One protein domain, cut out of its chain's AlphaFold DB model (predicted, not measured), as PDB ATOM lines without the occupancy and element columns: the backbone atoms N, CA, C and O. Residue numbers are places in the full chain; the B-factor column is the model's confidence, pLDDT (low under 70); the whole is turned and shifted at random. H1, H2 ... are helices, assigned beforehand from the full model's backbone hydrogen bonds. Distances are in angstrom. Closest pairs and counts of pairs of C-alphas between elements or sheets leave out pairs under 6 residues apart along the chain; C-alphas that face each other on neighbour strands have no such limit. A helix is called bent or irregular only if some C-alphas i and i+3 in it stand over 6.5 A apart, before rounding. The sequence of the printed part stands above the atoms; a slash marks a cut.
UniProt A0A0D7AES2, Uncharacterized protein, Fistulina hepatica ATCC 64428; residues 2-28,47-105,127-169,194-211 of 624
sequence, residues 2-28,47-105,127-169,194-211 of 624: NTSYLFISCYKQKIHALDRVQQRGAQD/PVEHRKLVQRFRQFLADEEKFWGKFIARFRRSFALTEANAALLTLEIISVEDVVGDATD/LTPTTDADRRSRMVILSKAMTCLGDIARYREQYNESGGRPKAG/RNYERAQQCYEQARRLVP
ATOM      1  N   ASN A   2     146.427 148.868 140.299       65.44
ATOM      2  CA  ASN A   2     146.955 148.732 138.930       65.44
ATOM      3  C   ASN A   2     146.678 147.370 138.268       65.44
ATOM      4  O   ASN A   2     146.405 147.308 137.078       65.44
ATOM      5  N   THR A   3     146.683 146.272 139.027       73.75
ATOM      6  CA  THR A   3     146.377 144.937 138.494       73.75
ATOM      7  C   THR A   3     144.943 144.823 137.972       73.75
ATOM      8  O   THR A   3     144.744 144.351 136.855       73.75
ATOM      9  N   SER A   4     143.951 145.283 138.738       82.75
ATOM     10  CA  SER A   4     142.533 145.182 138.377       82.75
ATOM     11  C   SER A   4     142.222 145.983 137.108       82.75
ATOM     12  O   SER A   4     141.611 145.434 136.192       82.75
ATOM     13  N   TYR A   5     142.716 147.225 136.996       83.88
ATOM     14  CA  TYR A   5     142.530 148.050 135.791       83.88
ATOM     15  C   TYR A   5     143.192 147.441 134.555       83.88
ATOM     16  O   TYR A   5     142.562 147.382 133.503       83.88
ATOM     17  N   LEU A   6     144.405 146.886 134.669       86.81
ATOM     18  CA  LEU A   6     145.066 146.218 133.541       86.81
ATOM     19  C   LEU A   6     144.249 145.029 133.011       86.81
ATOM     20  O   LEU A   6     144.105 144.858 131.796       86.81
ATOM     21  N   PHE A   7     143.678 144.213 133.904       88.62
ATOM     22  CA  PHE A   7     142.796 143.119 133.495       88.62
ATOM     23  C   PHE A   7     141.504 143.639 132.867       88.62
ATOM     24  O   PHE A   7     141.121 143.144 131.803       88.62
ATOM     25  N   ILE A   8     140.861 144.639 133.477       89.00
ATOM     26  CA  ILE A   8     139.656 145.287 132.942       89.00
ATOM     27  C   ILE A   8     139.925 145.801 131.528       89.00
ATOM     28  O   ILE A   8     139.231 145.394 130.597       89.00
ATOM     29  N   SER A   9     140.975 146.598 131.341       87.69
ATOM     30  CA  SER A   9     141.365 147.162 130.051       87.69
ATOM     31  C   SER A   9     141.609 146.065 129.003       87.69
ATOM     32  O   SER A   9     141.046 146.098 127.907       87.69
ATOM     33  N   CYS A  10     142.321 144.989 129.362       90.12
ATOM     34  CA  CYS A  10     142.537 143.838 128.477       90.12
ATOM     35  C   CYS A  10     141.225 143.129 128.080       90.12
ATOM     36  O   CYS A  10     141.038 142.764 126.911       90.12
ATOM     37  N   TYR A  11     140.293 142.940 129.022       91.31
ATOM     38  CA  TYR A  11     138.965 142.397 128.722       91.31
ATOM     39  C   TYR A  11     138.182 143.324 127.788       91.31
ATOM     40  O   TYR A  11     137.671 142.850 126.769       91.31
ATOM     41  N   LYS A  12     138.134 144.631 128.083       88.38
ATOM     42  CA  LYS A  12     137.459 145.645 127.258       88.38
ATOM     43  C   LYS A  12     137.993 145.633 125.827       88.38
ATOM     44  O   LYS A  12     137.216 145.477 124.884       88.38
ATOM     45  N   GLN A  13     139.312 145.710 125.653       88.31
ATOM     46  CA  GLN A  13     139.969 145.708 124.343       88.31
ATOM     47  C   GLN A  13     139.617 144.460 123.521       88.31
ATOM     48  O   GLN A  13     139.251 144.569 122.347       88.31
ATOM     49  N   LYS A  14     139.666 143.269 124.135       87.94
ATOM     50  CA  LYS A  14     139.329 142.005 123.459       87.94
ATOM     51  C   LYS A  14     137.844 141.905 123.106       87.94
ATOM     52  O   LYS A  14     137.521 141.469 122.001       87.94
ATOM     53  N   ILE A  15     136.945 142.336 123.995       86.81
ATOM     54  CA  ILE A  15     135.499 142.375 123.720       86.81
ATOM     55  C   ILE A  15     135.218 143.325 122.548       86.81
ATOM     56  O   ILE A  15     134.581 142.929 121.573       86.81
ATOM     57  N   HIS A  16     135.792 144.530 122.569       83.75
ATOM     58  CA  HIS A  16     135.656 145.497 121.481       83.75
ATOM     59  C   HIS A  16     136.244 145.017 120.148       83.75
ATOM     60  O   HIS A  16     135.728 145.362 119.083       83.75
ATOM     61  N   ALA A  17     137.339 144.255 120.168       84.44
ATOM     62  CA  ALA A  17     137.889 143.653 118.958       84.44
ATOM     63  C   ALA A  17     136.897 142.655 118.338       84.44
ATOM     64  O   ALA A  17     136.635 142.727 117.137       84.44
ATOM     65  N   LEU A  18     136.290 141.792 119.159       83.25
ATOM     66  CA  LEU A  18     135.275 140.835 118.710       83.25
ATOM     67  C   LEU A  18     134.001 141.530 118.207       83.25
ATOM     68  O   LEU A  18     133.433 141.095 117.205       83.25
ATOM     69  N   ASP A  19     133.590 142.630 118.835       81.00
ATOM     70  CA  ASP A  19     132.438 143.428 118.399       81.00
ATOM     71  C   ASP A  19     132.607 143.997 116.994       81.00
ATOM     72  O   ASP A  19     131.715 143.861 116.155       81.00
ATOM     73  N   ARG A  20     133.778 144.575 116.707       79.75
ATOM     74  CA  ARG A  20     134.088 145.118 115.377       79.75
ATOM     75  C   ARG A  20     134.063 144.035 114.300       79.75
ATOM     76  O   ARG A  20     133.579 144.276 113.197       79.75
ATOM     77  N   VAL A  21     134.548 142.832 114.616       79.25
ATOM     78  CA  VAL A  21     134.498 141.682 113.696       79.25
ATOM     79  C   VAL A  21     133.050 141.257 113.428       79.25
ATOM     80  O   VAL A  21     132.691 140.987 112.282       79.25
ATOM     81  N   GLN A  22     132.195 141.245 114.453       73.75
ATOM     82  CA  GLN A  22     130.780 140.894 114.304       73.75
ATOM     83  C   GLN A  22     129.983 141.937 113.510       73.75
ATOM     84  O   GLN A  22     129.180 141.554 112.661       73.75
ATOM     85  N   GLN A  23     130.218 143.232 113.747       73.19
ATOM     86  CA  GLN A  23     129.571 144.320 113.004       73.19
ATOM     87  C   GLN A  23     129.947 144.285 111.513       73.19
ATOM     88  O   GLN A  23     129.061 144.323 110.659       73.19
ATOM     89  N   ARG A  24     131.235 144.087 111.191       70.19
ATOM     90  CA  ARG A  24     131.707 143.922 109.801       70.19
ATOM     91  C   ARG A  24     131.090 142.703 109.109       70.19
ATOM     92  O   ARG A  24     130.697 142.786 107.953       70.19
ATOM     93  N   GLY A  25     130.942 141.584 109.821       62.50
ATOM     94  CA  GLY A  25     130.293 140.377 109.289       62.50
ATOM     95  C   GLY A  25     128.771 140.488 109.093       62.50
ATOM     96  O   GLY A  25     128.179 139.599 108.478       62.50
ATOM     97  N   ALA A  26     128.127 141.534 109.623       61.59
ATOM     98  CA  ALA A  26     126.687 141.773 109.497       61.59
ATOM     99  C   ALA A  26     126.321 142.728 108.345       61.59
ATOM    100  O   ALA A  26     125.228 142.599 107.796       61.59
ATOM    101  N   GLN A  27     127.214 143.650 107.969       60.38
ATOM    102  CA  GLN A  27     126.976 144.656 106.924       60.38
ATOM    103  C   GLN A  27     127.185 144.138 105.490       60.38
ATOM    104  O   GLN A  27     126.696 144.766 104.559       60.38
ATOM    105  N   ASP A  28     127.844 142.986 105.301       55.06
ATOM    106  CA  ASP A  28     128.253 142.503 103.973       55.06
ATOM    107  C   ASP A  28     127.647 141.119 103.615       55.06
ATOM    108  O   ASP A  28     128.306 140.074 103.698       55.06
ATOM    109  N   PRO A  47     130.453 134.811 117.683       74.50
ATOM    110  CA  PRO A  47     129.381 135.060 118.662       74.50
ATOM    111  C   PRO A  47     129.453 134.214 119.939       74.50
ATOM    112  O   PRO A  47     128.867 134.576 120.962       74.50
ATOM    113  N   VAL A  48     130.093 133.043 119.879       81.00
ATOM    114  CA  VAL A  48     130.225 132.135 121.030       81.00
ATOM    115  C   VAL A  48     131.424 132.541 121.879       81.00
ATOM    116  O   VAL A  48     131.304 132.600 123.101       81.00
ATOM    117  N   GLU A  49     132.550 132.880 121.253       83.44
ATOM    118  CA  GLU A  49     133.730 133.406 121.944       83.44
ATOM    119  C   GLU A  49     133.443 134.739 122.618       83.44
ATOM    120  O   GLU A  49     133.782 134.892 123.788       83.44
ATOM    121  N   HIS A  50     132.730 135.650 121.949       84.12
ATOM    122  CA  HIS A  50     132.288 136.902 122.566       84.12
ATOM    123  C   HIS A  50     131.466 136.641 123.836       84.12
ATOM    124  O   HIS A  50     131.783 137.165 124.900       84.12
ATOM    125  N   ARG A  51     130.444 135.772 123.764       84.19
ATOM    126  CA  ARG A  51     129.617 135.426 124.935       84.19
ATOM    127  C   ARG A  51     130.437 134.807 126.067       84.19
ATOM    128  O   ARG A  51     130.261 135.196 127.218       84.19
ATOM    129  N   LYS A  52     131.353 133.885 125.750       89.00
ATOM    130  CA  LYS A  52     132.263 133.283 126.739       89.00
ATOM    131  C   LYS A  52     133.179 134.329 127.378       89.00
ATOM    132  O   LYS A  52     133.404 134.274 128.585       89.00
ATOM    133  N   LEU A  53     133.702 135.270 126.593       89.44
ATOM    134  CA  LEU A  53     134.594 136.318 127.079       89.44
ATOM    135  C   LEU A  53     133.863 137.297 128.001       89.44
ATOM    136  O   LEU A  53     134.349 137.553 129.098       89.44
ATOM    137  N   VAL A  54     132.674 137.768 127.610       88.50
ATOM    138  CA  VAL A  54     131.825 138.622 128.459       88.50
ATOM    139  C   VAL A  54     131.441 137.898 129.749       88.50
ATOM    140  O   VAL A  54     131.528 138.479 130.825       88.50
ATOM    141  N   GLN A  55     131.077 136.612 129.679       89.75
ATOM    142  CA  GLN A  55     130.773 135.822 130.876       89.75
ATOM    143  C   GLN A  55     131.977 135.727 131.823       89.75
ATOM    144  O   GLN A  55     131.823 135.940 133.024       89.75
ATOM    145  N   ARG A  56     133.178 135.448 131.297       91.88
ATOM    146  CA  ARG A  56     134.415 135.430 132.096       91.88
ATOM    147  C   ARG A  56     134.720 136.790 132.706       91.88
ATOM    148  O   ARG A  56     135.116 136.844 133.861       91.88
ATOM    149  N   PHE A  57     134.510 137.865 131.956       92.81
ATOM    150  CA  PHE A  57     134.740 139.209 132.463       92.81
ATOM    151  C   PHE A  57     133.775 139.560 133.603       92.81
ATOM    152  O   PHE A  57     134.197 140.056 134.641       92.81
ATOM    153  N   ARG A  58     132.490 139.210 133.475       91.31
ATOM    154  CA  ARG A  58     131.508 139.383 134.558       91.31
ATOM    155  C   ARG A  58     131.863 138.578 135.807       91.31
ATOM    156  O   ARG A  58     131.662 139.078 136.909       91.31
ATOM    157  N   GLN A  59     132.379 137.360 135.632       92.06
ATOM    158  CA  GLN A  59     132.869 136.543 136.742       92.06
ATOM    159  C   GLN A  59     134.065 137.218 137.424       92.06
ATOM    160  O   GLN A  59     134.016 137.436 138.628       92.06
ATOM    161  N   PHE A  60     135.063 137.649 136.647       93.06
ATOM    162  CA  PHE A  60     136.214 138.402 137.151       93.06
ATOM    163  C   PHE A  60     135.784 139.635 137.958       93.06
ATOM    164  O   PHE A  60     136.226 139.815 139.084       93.06
ATOM    165  N   LEU A  61     134.850 140.441 137.444       93.06
ATOM    166  CA  LEU A  61     134.342 141.607 138.167       93.06
ATOM    167  C   LEU A  61     133.599 141.241 139.466       93.06
ATOM    168  O   LEU A  61     133.608 142.020 140.411       93.06
ATOM    169  N   ALA A  62     132.916 140.090 139.521       91.94
ATOM    170  CA  ALA A  62     132.252 139.614 140.742       91.94
ATOM    171  C   ALA A  62     133.254 139.175 141.810       91.94
ATOM    172  O   ALA A  62     133.033 139.375 143.003       91.94
ATOM    173  N   ASP A  63     134.337 138.562 141.357       91.31
ATOM    174  CA  ASP A  63     135.426 138.090 142.192       91.31
ATOM    175  C   ASP A  63     136.237 139.274 142.743       91.31
ATOM    176  O   ASP A  63     136.493 139.338 143.946       91.31
ATOM    177  N   GLU A  64     136.519 140.274 141.904       92.06
ATOM    178  CA  GLU A  64     137.137 141.535 142.320       92.06
ATOM    179  C   GLU A  64     136.267 142.296 143.329       92.06
ATOM    180  O   GLU A  64     136.773 142.722 144.361       92.06
ATOM    181  N   GLU A  65     134.954 142.427 143.104       92.12
ATOM    182  CA  GLU A  65     134.050 143.104 144.052       92.12
ATOM    183  C   GLU A  65     134.138 142.490 145.462       92.12
ATOM    184  O   GLU A  65     134.269 143.210 146.455       92.12
ATOM    185  N   LYS A  66     134.147 141.153 145.554       91.19
ATOM    186  CA  LYS A  66     134.313 140.431 146.826       91.19
ATOM    187  C   LYS A  66     135.683 140.669 147.453       91.19
ATOM    188  O   LYS A  66     135.771 140.848 148.667       91.19
ATOM    189  N   PHE A  67     136.744 140.643 146.647       91.44
ATOM    190  CA  PHE A  67     138.101 140.907 147.115       91.44
ATOM    191  C   PHE A  67     138.220 142.315 147.709       91.44
ATOM    192  O   PHE A  67     138.666 142.456 148.847       91.44
ATOM    193  N   TRP A  68     137.768 143.339 146.982       92.12
ATOM    194  CA  TRP A  68     137.845 144.733 147.420       92.12
ATOM    195  C   TRP A  68     136.975 145.001 148.649       92.12
ATOM    196  O   TRP A  68     137.438 145.678 149.564       92.12
ATOM    197  N   GLY A  69     135.777 144.413 148.733       92.75
ATOM    198  CA  GLY A  69     134.948 144.491 149.941       92.75
ATOM    199  C   GLY A  69     135.667 143.942 151.180       92.75
ATOM    200  O   GLY A  69     135.784 144.634 152.191       92.75
ATOM    201  N   LYS A  70     136.249 142.737 151.078       90.81
ATOM    202  CA  LYS A  70     137.036 142.134 152.171       90.81
ATOM    203  C   LYS A  70     138.295 142.935 152.504       90.81
ATOM    204  O   LYS A  70     138.627 143.082 153.677       90.81
ATOM    205  N   PHE A  71     138.988 143.455 151.489       92.38
ATOM    206  CA  PHE A  71     140.166 144.301 151.671       92.38
ATOM    207  C   PHE A  71     139.823 145.559 152.469       92.38
ATOM    208  O   PHE A  71     140.508 145.858 153.439       92.38
ATOM    209  N   ILE A  72     138.755 146.266 152.093       94.81
ATOM    210  CA  ILE A  72     138.308 147.501 152.748       94.81
ATOM    211  C   ILE A  72     137.949 147.238 154.217       94.81
ATOM    212  O   ILE A  72     138.431 147.955 155.094       94.81
ATOM    213  N   ALA A  73     137.172 146.185 154.497       92.44
ATOM    214  CA  ALA A  73     136.813 145.802 155.864       92.44
ATOM    215  C   ALA A  73     138.057 145.486 156.718       92.44
ATOM    216  O   ALA A  73     138.228 146.037 157.809       92.44
ATOM    217  N   ARG A  74     138.975 144.666 156.186       91.00
ATOM    218  CA  ARG A  74     140.249 144.338 156.842       91.00
ATOM    219  C   ARG A  74     141.119 145.573 157.062       91.00
ATOM    220  O   ARG A  74     141.678 145.732 158.144       91.00
ATOM    221  N   PHE A  75     141.242 146.443 156.061       92.88
ATOM    222  CA  PHE A  75     142.068 147.648 156.127       92.88
ATOM    223  C   PHE A  75     141.550 148.601 157.207       92.88
ATOM    224  O   PHE A  75     142.323 149.055 158.045       92.88
ATOM    225  N   ARG A  76     140.231 148.832 157.255       93.81
ATOM    226  CA  ARG A  76     139.602 149.624 158.319       93.81
ATOM    227  C   ARG A  76     139.917 149.067 159.708       93.81
ATOM    228  O   ARG A  76     140.252 149.849 160.593       93.81
ATOM    229  N   ARG A  77     139.814 147.744 159.904       90.69
ATOM    230  CA  ARG A  77     140.102 147.096 161.198       90.69
ATOM    231  C   ARG A  77     141.581 147.207 161.565       90.69
ATOM    232  O   ARG A  77     141.889 147.673 162.652       90.69
ATOM    233  N   SER A  78     142.468 146.844 160.641       90.38
ATOM    234  CA  SER A  78     143.918 146.793 160.875       90.38
ATOM    235  C   SER A  78     144.496 148.156 161.272       90.38
ATOM    236  O   SER A  78     145.417 148.213 162.071       90.38
ATOM    237  N   PHE A  79     143.955 149.251 160.727       92.19
ATOM    238  CA  PHE A  79     144.418 150.616 161.006       92.19
ATOM    239  C   PHE A  79     143.500 151.397 161.967       92.19
ATOM    240  O   PHE A  79     143.669 152.608 162.111       92.19
ATOM    241  N   ALA A  80     142.512 150.742 162.591       91.19
ATOM    242  CA  ALA A  80     141.548 151.352 163.516       91.19
ATOM    243  C   ALA A  80     140.901 152.657 162.986       91.19
ATOM    244  O   ALA A  80     140.836 153.681 163.676       91.19
ATOM    245  N   LEU A  81     140.430 152.636 161.734       93.06
ATOM    246  CA  LEU A  81     139.845 153.794 161.037       93.06
ATOM    247  C   LEU A  81     138.331 153.886 161.296       93.06
ATOM    248  O   LEU A  81     137.509 153.563 160.436       93.06
ATOM    249  N   THR A  82     137.951 154.256 162.518       91.69
ATOM    250  CA  THR A  82     136.556 154.271 162.990       91.69
ATOM    251  C   THR A  82     135.681 155.312 162.290       91.69
ATOM    252  O   THR A  82     134.479 155.100 162.140       91.69
ATOM    253  N   GLU A  83     136.268 156.389 161.778       91.06
ATOM    254  CA  GLU A  83     135.593 157.448 161.022       91.06
ATOM    255  C   GLU A  83     134.952 156.907 159.734       91.06
ATOM    256  O   GLU A  83     133.944 157.429 159.264       91.06
ATOM    257  N   ALA A  84     135.493 155.816 159.182       94.25
ATOM    258  CA  ALA A  84     134.943 155.169 157.998       94.25
ATOM    259  C   ALA A  84     133.691 154.322 158.284       94.25
ATOM    260  O   ALA A  84     133.023 153.914 157.337       94.25
ATOM    261  N   ASN A  85     133.345 154.047 159.549       94.06
ATOM    262  CA  ASN A  85     132.265 153.116 159.898       94.06
ATOM    263  C   ASN A  85     130.940 153.482 159.224       94.06
ATOM    264  O   ASN A  85     130.327 152.629 158.589       94.06
ATOM    265  N   ALA A  86     130.520 154.747 159.312       92.31
ATOM    266  CA  ALA A  86     129.255 155.204 158.735       92.31
ATOM    267  C   ALA A  86     129.211 154.992 157.210       92.31
ATOM    268  O   ALA A  86     128.221 154.494 156.666       92.31
ATOM    269  N   ALA A  87     130.318 155.297 156.528       93.75
ATOM    270  CA  ALA A  87     130.460 155.083 155.094       93.75
ATOM    271  C   ALA A  87     130.407 153.591 154.728       93.75
ATOM    272  O   ALA A  87     129.701 153.205 153.799       93.75
ATOM    273  N   LEU A  88     131.114 152.739 155.472       95.44
ATOM    274  CA  LEU A  88     131.179 151.302 155.197       95.44
ATOM    275  C   LEU A  88     129.878 150.564 155.537       95.44
ATOM    276  O   LEU A  88     129.527 149.630 154.817       95.44
ATOM    277  N   LEU A  89     129.149 151.003 156.567       94.75
ATOM    278  CA  LEU A  89     127.794 150.533 156.879       94.75
ATOM    279  C   LEU A  89     126.817 150.909 155.762       94.75
ATOM    280  O   LEU A  89     126.062 150.063 155.298       94.75
ATOM    281  N   THR A  90     126.882 152.153 155.271       94.31
ATOM    282  CA  THR A  90     126.056 152.610 154.138       94.31
ATOM    283  C   THR A  90     126.325 151.790 152.875       94.31
ATOM    284  O   THR A  90     125.422 151.544 152.082       94.31
ATOM    285  N   LEU A  91     127.571 151.354 152.679       94.69
ATOM    286  CA  LEU A  91     127.947 150.478 151.573       94.69
ATOM    287  C   LEU A  91     127.714 148.991 151.863       94.69
ATOM    288  O   LEU A  91     128.051 148.181 151.000       94.69
ATOM    289  N   GLU A  92     127.164 148.610 153.016       94.81
ATOM    290  CA  GLU A  92     126.964 147.205 153.408       94.81
ATOM    291  C   GLU A  92     128.263 146.372 153.306       94.81
ATOM    292  O   GLU A  92     128.249 145.187 152.977       94.81
ATOM    293  N   ILE A  93     129.419 147.013 153.516       92.44
ATOM    294  CA  ILE A  93     130.735 146.347 153.520       92.44
ATOM    295  C   ILE A  93     131.005 145.725 154.892       92.44
ATOM    296  O   ILE A  93     131.653 144.684 154.981       92.44
ATOM    297  N   ILE A  94     130.508 146.381 155.941       90.94
ATOM    298  CA  ILE A  94     130.538 145.920 157.330       90.94
ATOM    299  C   ILE A  94     129.115 145.940 157.892       90.94
ATOM    300  O   ILE A  94     128.247 146.648 157.375       90.94
ATOM    301  N   SER A  95     128.887 145.181 158.955       89.19
ATOM    302  CA  SER A  95     127.645 145.147 159.726       89.19
ATOM    303  C   SER A  95     127.755 145.981 161.009       89.19
ATOM    304  O   SER A  95     128.841 146.390 161.418       89.19
ATOM    305  N   VAL A  96     126.621 146.246 161.667       83.38
ATOM    306  CA  VAL A  96     126.606 146.926 162.980       83.38
ATOM    307  C   VAL A  96     127.320 146.078 164.039       83.38
ATOM    308  O   VAL A  96     127.991 146.616 164.916       83.38
ATOM    309  N   GLU A  97     127.232 144.754 163.919       81.75
ATOM    310  CA  GLU A  97     127.906 143.789 164.791       81.75
ATOM    311  C   GLU A  97     129.433 143.927 164.692       81.75
ATOM    312  O   GLU A  97     130.102 143.957 165.721       81.75
ATOM    313  N   ASP A  98     129.974 144.159 163.489       79.25
ATOM    314  CA  ASP A  98     131.413 144.395 163.268       79.25
ATOM    315  C   ASP A  98     131.937 145.695 163.914       79.25
ATOM    316  O   ASP A  98     133.149 145.889 164.037       79.25
ATOM    317  N   VAL A  99     131.047 146.627 164.274       78.50
ATOM    318  CA  VAL A  99     131.399 147.907 164.912       78.50
ATOM    319  C   VAL A  99     131.315 147.826 166.436       78.50
ATOM    320  O   VAL A  99     132.122 148.459 167.114       78.50
ATOM    321  N   VAL A 100     130.329 147.091 166.961       69.44
ATOM    322  CA  VAL A 100     130.049 146.969 168.405       69.44
ATOM    323  C   VAL A 100     130.825 145.812 169.042       69.44
ATOM    324  O   VAL A 100     131.117 145.866 170.235       69.44
ATOM    325  N   GLY A 101     131.165 144.779 168.266       59.00
ATOM    326  CA  GLY A 101     131.999 143.675 168.722       59.00
ATOM    327  C   GLY A 101     133.387 144.163 169.134       59.00
ATOM    328  O   GLY A 101     134.044 144.896 168.393       59.00
ATOM    329  N   ASP A 102     133.824 143.758 170.326       46.56
ATOM    330  CA  ASP A 102     135.198 143.960 170.776       46.56
ATOM    331  C   ASP A 102     136.143 143.292 169.762       46.56
ATOM    332  O   ASP A 102     135.850 142.209 169.245       46.56
ATOM    333  N   ALA A 103     137.277 143.922 169.456       48.62
ATOM    334  CA  ALA A 103     138.222 143.459 168.428       48.62
ATOM    335  C   ALA A 103     138.871 142.086 168.743       48.62
ATOM    336  O   ALA A 103     139.779 141.645 168.037       48.62
ATOM    337  N   THR A 104     138.423 141.423 169.811       42.16
ATOM    338  CA  THR A 104     138.872 140.129 170.320       42.16
ATOM    339  C   THR A 104     138.214 138.931 169.640       42.16
ATOM    340  O   THR A 104     138.813 137.856 169.641       42.16
ATOM    341  N   ASP A 105     137.035 139.089 169.030       42.62
ATOM    342  CA  ASP A 105     136.464 138.034 168.189       42.62
ATOM    343  C   ASP A 105     137.096 138.126 166.795       42.62
ATOM    344  O   ASP A 105     136.652 138.841 165.893       42.62
ATOM    345  N   LEU A 127     149.227 148.109 164.039       87.88
ATOM    346  CA  LEU A 127     149.312 148.930 162.830       87.88
ATOM    347  C   LEU A 127     148.557 150.255 162.977       87.88
ATOM    348  O   LEU A 127     148.431 150.996 161.998       87.88
ATOM    349  N   THR A 128     148.056 150.568 164.173       90.19
ATOM    350  CA  THR A 128     147.320 151.802 164.435       90.19
ATOM    351  C   THR A 128     148.200 153.013 164.107       90.19
ATOM    352  O   THR A 128     149.317 153.122 164.618       90.19
ATOM    353  N   PRO A 129     147.741 153.939 163.241       91.25
ATOM    354  CA  PRO A 129     148.497 155.145 162.931       91.25
ATOM    355  C   PRO A 129     148.777 155.959 164.199       91.25
ATOM    356  O   PRO A 129     147.846 156.303 164.926       91.25
ATOM    357  N   THR A 130     150.046 156.283 164.445       90.19
ATOM    358  CA  THR A 130     150.485 157.026 165.639       90.19
ATOM    359  C   THR A 130     150.492 158.537 165.433       90.19
ATOM    360  O   THR A 130     150.494 159.288 166.407       90.19
ATOM    361  N   THR A 131     150.488 158.995 164.177       92.50
ATOM    362  CA  THR A 131     150.435 160.412 163.813       92.50
ATOM    363  C   THR A 131     149.190 160.728 162.989       92.50
ATOM    364  O   THR A 131     148.678 159.885 162.245       92.50
ATOM    365  N   ASP A 132     148.730 161.977 163.058       88.94
ATOM    366  CA  ASP A 132     147.623 162.462 162.229       88.94
ATOM    367  C   ASP A 132     147.933 162.366 160.731       88.94
ATOM    368  O   ASP A 132     147.048 162.077 159.927       88.94
ATOM    369  N   ALA A 133     149.187 162.609 160.340       90.44
ATOM    370  CA  ALA A 133     149.623 162.510 158.950       90.44
ATOM    371  C   ALA A 133     149.514 161.066 158.439       90.44
ATOM    372  O   ALA A 133     148.925 160.825 157.379       90.44
ATOM    373  N   ASP A 134     149.974 160.095 159.233       91.50
ATOM    374  CA  ASP A 134     149.827 158.676 158.912       91.50
ATOM    375  C   ASP A 134     148.355 158.277 158.849       91.50
ATOM    376  O   ASP A 134     147.936 157.617 157.896       91.50
ATOM    377  N   ARG A 135     147.542 158.723 159.817       92.94
ATOM    378  CA  ARG A 135     146.101 158.440 159.846       92.94
ATOM    379  C   ARG A 135     145.410 158.968 158.591       92.94
ATOM    380  O   ARG A 135     144.705 158.212 157.923       92.94
ATOM    381  N   ARG A 136     145.678 160.221 158.202       91.75
ATOM    382  CA  ARG A 136     145.176 160.821 156.951       91.75
ATOM    383  C   ARG A 136     145.634 160.037 155.724       91.75
ATOM    384  O   ARG A 136     144.822 159.767 154.845       91.75
ATOM    385  N   SER A 137     146.897 159.618 155.676       93.62
ATOM    386  CA  SER A 137     147.425 158.789 154.586       93.62
ATOM    387  C   SER A 137     146.672 157.455 154.463       93.62
ATOM    388  O   SER A 137     146.259 157.068 153.365       93.62
ATOM    389  N   ARG A 138     146.380 156.774 155.583       95.31
ATOM    390  CA  ARG A 138     145.551 155.553 155.576       95.31
ATOM    391  C   ARG A 138     144.118 155.828 155.117       95.31
ATOM    392  O   ARG A 138     143.592 155.055 154.318       95.31
ATOM    393  N   MET A 139     143.516 156.938 155.542       95.06
ATOM    394  CA  MET A 139     142.187 157.352 155.076       95.06
ATOM    395  C   MET A 139     142.145 157.588 153.562       95.06
ATOM    396  O   MET A 139     141.216 157.128 152.897       95.06
ATOM    397  N   VAL A 140     143.171 158.231 152.992       94.62
ATOM    398  CA  VAL A 140     143.308 158.421 151.537       94.62
ATOM    399  C   VAL A 140     143.362 157.073 150.815       94.62
ATOM    400  O   VAL A 140     142.663 156.878 149.821       94.62
ATOM    401  N   ILE A 141     144.144 156.111 151.318       95.44
ATOM    402  CA  ILE A 141     144.220 154.761 150.732       95.44
ATOM    403  C   ILE A 141     142.850 154.068 150.771       95.44
ATOM    404  O   ILE A 141     142.437 153.474 149.772       95.44
ATOM    405  N   LEU A 142     142.133 154.172 151.893       96.00
ATOM    406  CA  LEU A 142     140.800 153.596 152.053       96.00
ATOM    407  C   LEU A 142     139.789 154.217 151.074       96.00
ATOM    408  O   LEU A 142     139.072 153.483 150.395       96.00
ATOM    409  N   SER A 143     139.783 155.546 150.930       95.62
ATOM    410  CA  SER A 143     138.922 156.255 149.969       95.62
ATOM    411  C   SER A 143     139.222 155.856 148.518       95.62
ATOM    412  O   SER A 143     138.305 155.589 147.732       95.62
ATOM    413  N   LYS A 144     140.501 155.694 148.157       94.81
ATOM    414  CA  LYS A 144     140.881 155.181 146.832       94.81
ATOM    415  C   LYS A 144     140.411 153.736 146.621       94.81
ATOM    416  O   LYS A 144     139.919 153.415 145.543       94.81
ATOM    417  N   ALA A 145     140.477 152.875 147.640       95.69
ATOM    418  CA  ALA A 145     139.943 151.513 147.554       95.69
ATOM    419  C   ALA A 145     138.413 151.497 147.362       95.69
ATOM    420  O   ALA A 145     137.906 150.740 146.533       95.69
ATOM    421  N   MET A 146     137.681 152.371 148.062       96.56
ATOM    422  CA  MET A 146     136.240 152.570 147.853       96.56
ATOM    423  C   MET A 146     135.930 153.086 146.440       96.56
ATOM    424  O   MET A 146     134.965 152.640 145.821       96.56
ATOM    425  N   THR A 147     136.771 153.968 145.896       96.06
ATOM    426  CA  THR A 147     136.652 154.451 144.510       96.06
ATOM    427  C   THR A 147     136.822 153.303 143.513       96.06
ATOM    428  O   THR A 147     135.988 153.139 142.625       96.06
ATOM    429  N   CYS A 148     137.817 152.428 143.701       95.44
ATOM    430  CA  CYS A 148     137.980 151.233 142.866       95.44
ATOM    431  C   CYS A 148     136.791 150.269 142.966       95.44
ATOM    432  O   CYS A 148     136.381 149.695 141.957       95.44
ATOM    433  N   LEU A 149     136.206 150.100 144.155       95.50
ATOM    434  CA  LEU A 149     134.978 149.317 144.315       95.50
ATOM    435  C   LEU A 149     133.817 149.934 143.514       95.50
ATOM    436  O   LEU A 149     133.064 149.209 142.860       95.50
ATOM    437  N   GLY A 150     133.718 151.267 143.507       96.19
ATOM    438  CA  GLY A 150     132.790 152.012 142.657       96.19
ATOM    439  C   GLY A 150     133.021 151.758 141.167       96.19
ATOM    440  O   GLY A 150     132.067 151.465 140.445       96.19
ATOM    441  N   ASP A 151     134.276 151.763 140.717       94.75
ATOM    442  CA  ASP A 151     134.635 151.466 139.325       94.75
ATOM    443  C   ASP A 151     134.251 150.038 138.934       94.75
ATOM    444  O   ASP A 151     133.667 149.814 137.873       94.75
ATOM    445  N   ILE A 152     134.489 149.059 139.810       94.62
ATOM    446  CA  ILE A 152     134.055 147.675 139.590       94.62
ATOM    447  C   ILE A 152     132.530 147.607 139.467       94.62
ATOM    448  O   ILE A 152     132.027 146.973 138.537       94.62
ATOM    449  N   ALA A 153     131.781 148.280 140.345       94.50
ATOM    450  CA  ALA A 153     130.323 148.348 140.257       94.50
ATOM    451  C   ALA A 153     129.852 149.008 138.945       94.50
ATOM    452  O   ALA A 153     128.927 148.509 138.296       94.50
ATOM    453  N   ARG A 154     130.533 150.073 138.501       93.75
ATOM    454  CA  ARG A 154     130.301 150.747 137.214       93.75
ATOM    455  C   ARG A 154     130.494 149.782 136.043       93.75
ATOM    456  O   ARG A 154     129.573 149.613 135.243       93.75
ATOM    457  N   TYR A 155     131.636 149.094 135.964       92.56
ATOM    458  CA  TYR A 155     131.900 148.119 134.899       92.56
ATOM    459  C   TYR A 155     130.928 146.929 134.955       92.56
ATOM    460  O   TYR A 155     130.460 146.458 133.918       92.56
ATOM    461  N   ARG A 156     130.550 146.451 136.148       91.56
ATOM    462  CA  ARG A 156     129.548 145.378 136.291       91.56
ATOM    463  C   ARG A 156     128.227 145.767 135.658       91.56
ATOM    464  O   ARG A 156     127.652 144.956 134.931       91.56
ATOM    465  N   GLU A 157     127.778 146.993 135.900       90.12
ATOM    466  CA  GLU A 157     126.554 147.493 135.296       90.12
ATOM    467  C   GLU A 157     126.711 147.682 133.785       90.12
ATOM    468  O   GLU A 157     125.832 147.246 133.048       90.12
ATOM    469  N   GLN A 158     127.825 148.233 133.286       86.56
ATOM    470  CA  GLN A 158     128.091 148.396 131.843       86.56
ATOM    471  C   GLN A 158     128.023 147.071 131.064       86.56
ATOM    472  O   GLN A 158     127.433 146.998 129.982       86.56
ATOM    473  N   TYR A 159     128.528 145.987 131.643       86.00
ATOM    474  CA  TYR A 159     128.517 144.661 131.019       86.00
ATOM    475  C   TYR A 159     127.315 143.799 131.444       86.00
ATOM    476  O   TYR A 159     127.257 142.594 131.166       86.00
ATOM    477  N   ASN A 160     126.310 144.401 132.086       83.94
ATOM    478  CA  ASN A 160     125.068 143.734 132.444       83.94
ATOM    479  C   ASN A 160     124.043 143.760 131.296       83.94
ATOM    480  O   ASN A 160     123.197 144.642 131.205       83.94
ATOM    481  N   GLU A 161     124.073 142.731 130.449       75.25
ATOM    482  CA  GLU A 161     123.101 142.541 129.354       75.25
ATOM    483  C   GLU A 161     121.835 141.764 129.787       75.25
ATOM    484  O   GLU A 161     121.033 141.323 128.958       75.25
ATOM    485  N   SER A 162     121.649 141.525 131.090       67.94
ATOM    486  CA  SER A 162     120.481 140.785 131.582       67.94
ATOM    487  C   SER A 162     119.199 141.629 131.520       67.94
ATOM    488  O   SER A 162     119.226 142.857 131.578       67.94
ATOM    489  N   GLY A 163     118.045 140.967 131.374       60.31
ATOM    490  CA  GLY A 163     116.737 141.630 131.467       60.31
ATOM    491  C   GLY A 163     116.355 142.536 130.288       60.31
ATOM    492  O   GLY A 163     115.485 143.383 130.458       60.31
ATOM    493  N   GLY A 164     116.977 142.368 129.113       59.25
ATOM    494  CA  GLY A 164     116.653 143.148 127.909       59.25
ATOM    495  C   GLY A 164     117.304 144.533 127.850       59.25
ATOM    496  O   GLY A 164     116.894 145.349 127.028       59.25
ATOM    497  N   ARG A 165     118.305 144.800 128.703       67.25
ATOM    498  CA  ARG A 165     119.076 146.050 128.683       67.25
ATOM    499  C   ARG A 165     119.878 146.180 127.376       67.25
ATOM    500  O   ARG A 165     120.487 145.193 126.950       67.25
ATOM    501  N   PRO A 166     119.882 147.363 126.734       63.09
ATOM    502  CA  PRO A 166     120.686 147.610 125.539       63.09
ATOM    503  C   PRO A 166     122.178 147.522 125.873       63.09
ATOM    504  O   PRO A 166     122.581 147.687 127.025       63.09
ATOM    505  N   LYS A 167     123.016 147.262 124.866       67.19
ATOM    506  CA  LYS A 167     124.475 147.218 125.038       67.19
ATOM    507  C   LYS A 167     125.015 148.590 125.460       67.19
ATOM    508  O   LYS A 167     124.409 149.611 125.141       67.19
ATOM    509  N   ALA A 168     126.125 148.625 126.201       59.84
ATOM    510  CA  ALA A 168     126.701 149.886 126.669       59.84
ATOM    511  C   ALA A 168     127.065 150.748 125.453       59.84
ATOM    512  O   ALA A 168     127.546 150.228 124.441       59.84
ATOM    513  N   GLY A 169     126.729 152.036 125.513       59.44
ATOM    514  CA  GLY A 169     126.887 152.960 124.389       59.44
ATOM    515  C   GLY A 169     125.891 152.784 123.233       59.44
ATOM    516  O   GLY A 169     126.006 153.501 122.254       59.44
ATOM    517  N   ARG A 194     120.208 151.828 132.667       83.31
ATOM    518  CA  ARG A 194     121.241 151.269 133.544       83.31
ATOM    519  C   ARG A 194     121.121 151.839 134.949       83.31
ATOM    520  O   ARG A 194     120.808 153.017 135.107       83.31
ATOM    521  N   ASN A 195     121.371 151.002 135.951       88.44
ATOM    522  CA  ASN A 195     121.386 151.424 137.349       88.44
ATOM    523  C   ASN A 195     122.826 151.513 137.873       88.44
ATOM    524  O   ASN A 195     123.434 150.495 138.190       88.44
ATOM    525  N   TYR A 196     123.339 152.738 137.989       93.31
ATOM    526  CA  TYR A 196     124.673 153.028 138.520       93.31
ATOM    527  C   TYR A 196     124.683 153.375 140.017       93.31
ATOM    528  O   TYR A 196     125.718 153.788 140.531       93.31
ATOM    529  N   GLU A 197     123.567 153.198 140.727       94.19
ATOM    530  CA  GLU A 197     123.398 153.591 142.133       94.19
ATOM    531  C   GLU A 197     124.503 153.049 143.048       94.19
ATOM    532  O   GLU A 197     125.081 153.804 143.825       94.19
ATOM    533  N   ARG A 198     124.890 151.775 142.896       95.00
ATOM    534  CA  ARG A 198     125.976 151.183 143.693       95.00
ATOM    535  C   ARG A 198     127.315 151.898 143.487       95.00
ATOM    536  O   ARG A 198     128.030 152.147 144.454       95.00
ATOM    537  N   ALA A 199     127.648 152.237 142.241       96.38
ATOM    538  CA  ALA A 199     128.869 152.975 141.924       96.38
ATOM    539  C   ALA A 199     128.800 154.402 142.486       96.38
ATOM    540  O   ALA A 199     129.730 154.844 143.154       96.38
ATOM    541  N   GLN A 200     127.663 155.083 142.294       97.25
ATOM    542  CA  GLN A 200     127.416 156.425 142.829       97.25
ATOM    543  C   GLN A 200     127.573 156.472 144.352       97.25
ATOM    544  O   GLN A 200     128.254 157.361 144.850       97.25
ATOM    545  N   GLN A 201     127.014 155.501 145.080       97.06
ATOM    546  CA  GLN A 201     127.174 155.399 146.531       97.06
ATOM    547  C   GLN A 201     128.644 155.219 146.924       97.06
ATOM    548  O   GLN A 201     129.109 155.902 147.831       97.06
ATOM    549  N   CYS A 202     129.400 154.358 146.234       97.94
ATOM    550  CA  CYS A 202     130.826 154.173 146.523       97.94
ATOM    551  C   CYS A 202     131.614 155.479 146.359       97.94
ATOM    552  O   CYS A 202     132.370 155.852 147.256       97.94
ATOM    553  N   TYR A 203     131.412 156.197 145.248       98.31
ATOM    554  CA  TYR A 203     132.093 157.471 144.999       98.31
ATOM    555  C   TYR A 203     131.659 158.566 145.974       98.31
ATOM    556  O   TYR A 203     132.501 159.310 146.463       98.31
ATOM    557  N   GLU A 204     130.369 158.651 146.293       97.06
ATOM    558  CA  GLU A 204     129.845 159.642 147.231       97.06
ATOM    559  C   GLU A 204     130.399 159.423 148.643       97.06
ATOM    560  O   GLU A 204     130.853 160.370 149.286       97.06
ATOM    561  N   GLN A 205     130.438 158.174 149.112       97.06
ATOM    562  CA  GLN A 205     131.032 157.846 150.405       97.06
ATOM    563  C   GLN A 205     132.548 158.085 150.408       97.06
ATOM    564  O   GLN A 205     133.073 158.647 151.365       97.06
ATOM    565  N   ALA A 206     133.257 157.744 149.324       97.06
ATOM    566  CA  ALA A 206     134.687 158.030 149.186       97.06
ATOM    567  C   ALA A 206     134.985 159.543 149.209       97.06
ATOM    568  O   ALA A 206     135.938 159.973 149.865       97.06
ATOM    569  N   ARG A 207     134.142 160.343 148.539       96.25
ATOM    570  CA  ARG A 207     134.203 161.812 148.503       96.25
ATOM    571  C   ARG A 207     133.989 162.425 149.882       96.25
ATOM    572  O   ARG A 207     134.746 163.304 150.265       96.25
ATOM    573  N   ARG A 208     132.972 161.977 150.626       94.00
ATOM    574  CA  ARG A 208     132.696 162.474 151.989       94.00
ATOM    575  C   ARG A 208     133.799 162.106 152.970       94.00
ATOM    576  O   ARG A 208     134.130 162.897 153.842       94.00
ATOM    577  N   LEU A 209     134.369 160.914 152.814       93.69
ATOM    578  CA  LEU A 209     135.408 160.416 153.703       93.69
ATOM    579  C   LEU A 209     136.728 161.178 153.543       93.69
ATOM    580  O   LEU A 209     137.412 161.447 154.527       93.69
ATOM    581  N   VAL A 210     137.093 161.517 152.302       95.31
ATOM    582  CA  VAL A 210     138.305 162.281 151.986       95.31
ATOM    583  C   VAL A 210     137.956 163.396 150.989       95.31
ATOM    584  O   VAL A 210     138.183 163.263 149.784       95.31
ATOM    585  N   PRO A 211     137.416 164.523 151.481       94.62
ATOM    586  CA  PRO A 211     136.886 165.607 150.646       94.62
ATOM    587  C   PRO A 211     137.959 166.410 149.900       94.62
ATOM    588  O   PRO A 211     137.647 167.258 149.067       94.62
TER     589      PRO A 211
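Overview. This is residues 2 to 28, 47 to 105, 127 to 169 and 194 to 211 of the 624 residues of an uncharacterized protein of Fistulina hepatica ATCC 64428 (UniProt A0A0D7AES2). You see a loose rod of helices: H2 and H5 lie side by side, H6 packs on H5, H1 runs beside the start of H2, with residues 23 to 28 sticking out, and H3 and H4 sit at the other end. It is all helix: 147 residues with six named helices, H1 to H6, radius of gyration of the C-alphas 18.8 A, spans 67 by 29 by 28 A.

Arrangement. Begin at H1, residues 2 to 27, which touches H2, residues 47 to 78, closest C-alphas Leu 18 and His 50, 6.3 A, opposite ways at a shallow tilt of 19 degrees. H2, the hub, touches H5, residues 132 to 158, closest C-alphas Trp 68 and Leu 149, 6.2 A. With residues 73 to 76 alone H2 only just touches H3, residues 82 to 90, with 3 pairs of C-alphas within 8 A, closest Arg 76 and Ala 84, 7.2 A; they form a hairpin. H4, residues 97 to 100, is close to H3 but not clearly touching, closest C-alphas Asn 85 and Val 99, 7.3 A. H6, residues 197 to 209, touches H5, closest C-alphas Gly 150 and Ala 199, 4.1 A. Every O i to N i+4 pair is within hydrogen-bond range in H1, H2, H5 and H6, and 3 of 5 in H3; H4 is too short for one.

Along the chain. Find C-alpha 2 at (146.955, 148.732, 138.930), where H1 begins its 37.9 A; H2 spans 46.2 A and H5 38.8 A. H3 is irregular, C-alphas 83 and 86 being 7.1 A apart. H6 ends at C-alpha 209, (135.408, 160.416, 153.703).

Size, cuts and confidence. Look for three cuts: C-alphas 28 and 47 are 16.5 A apart, 105 and 127 17.7 A, 169 and 194 10.9 A. Confidence is under 70 at residues 2, 25 to 28, 100 to 105 and 162 to 169.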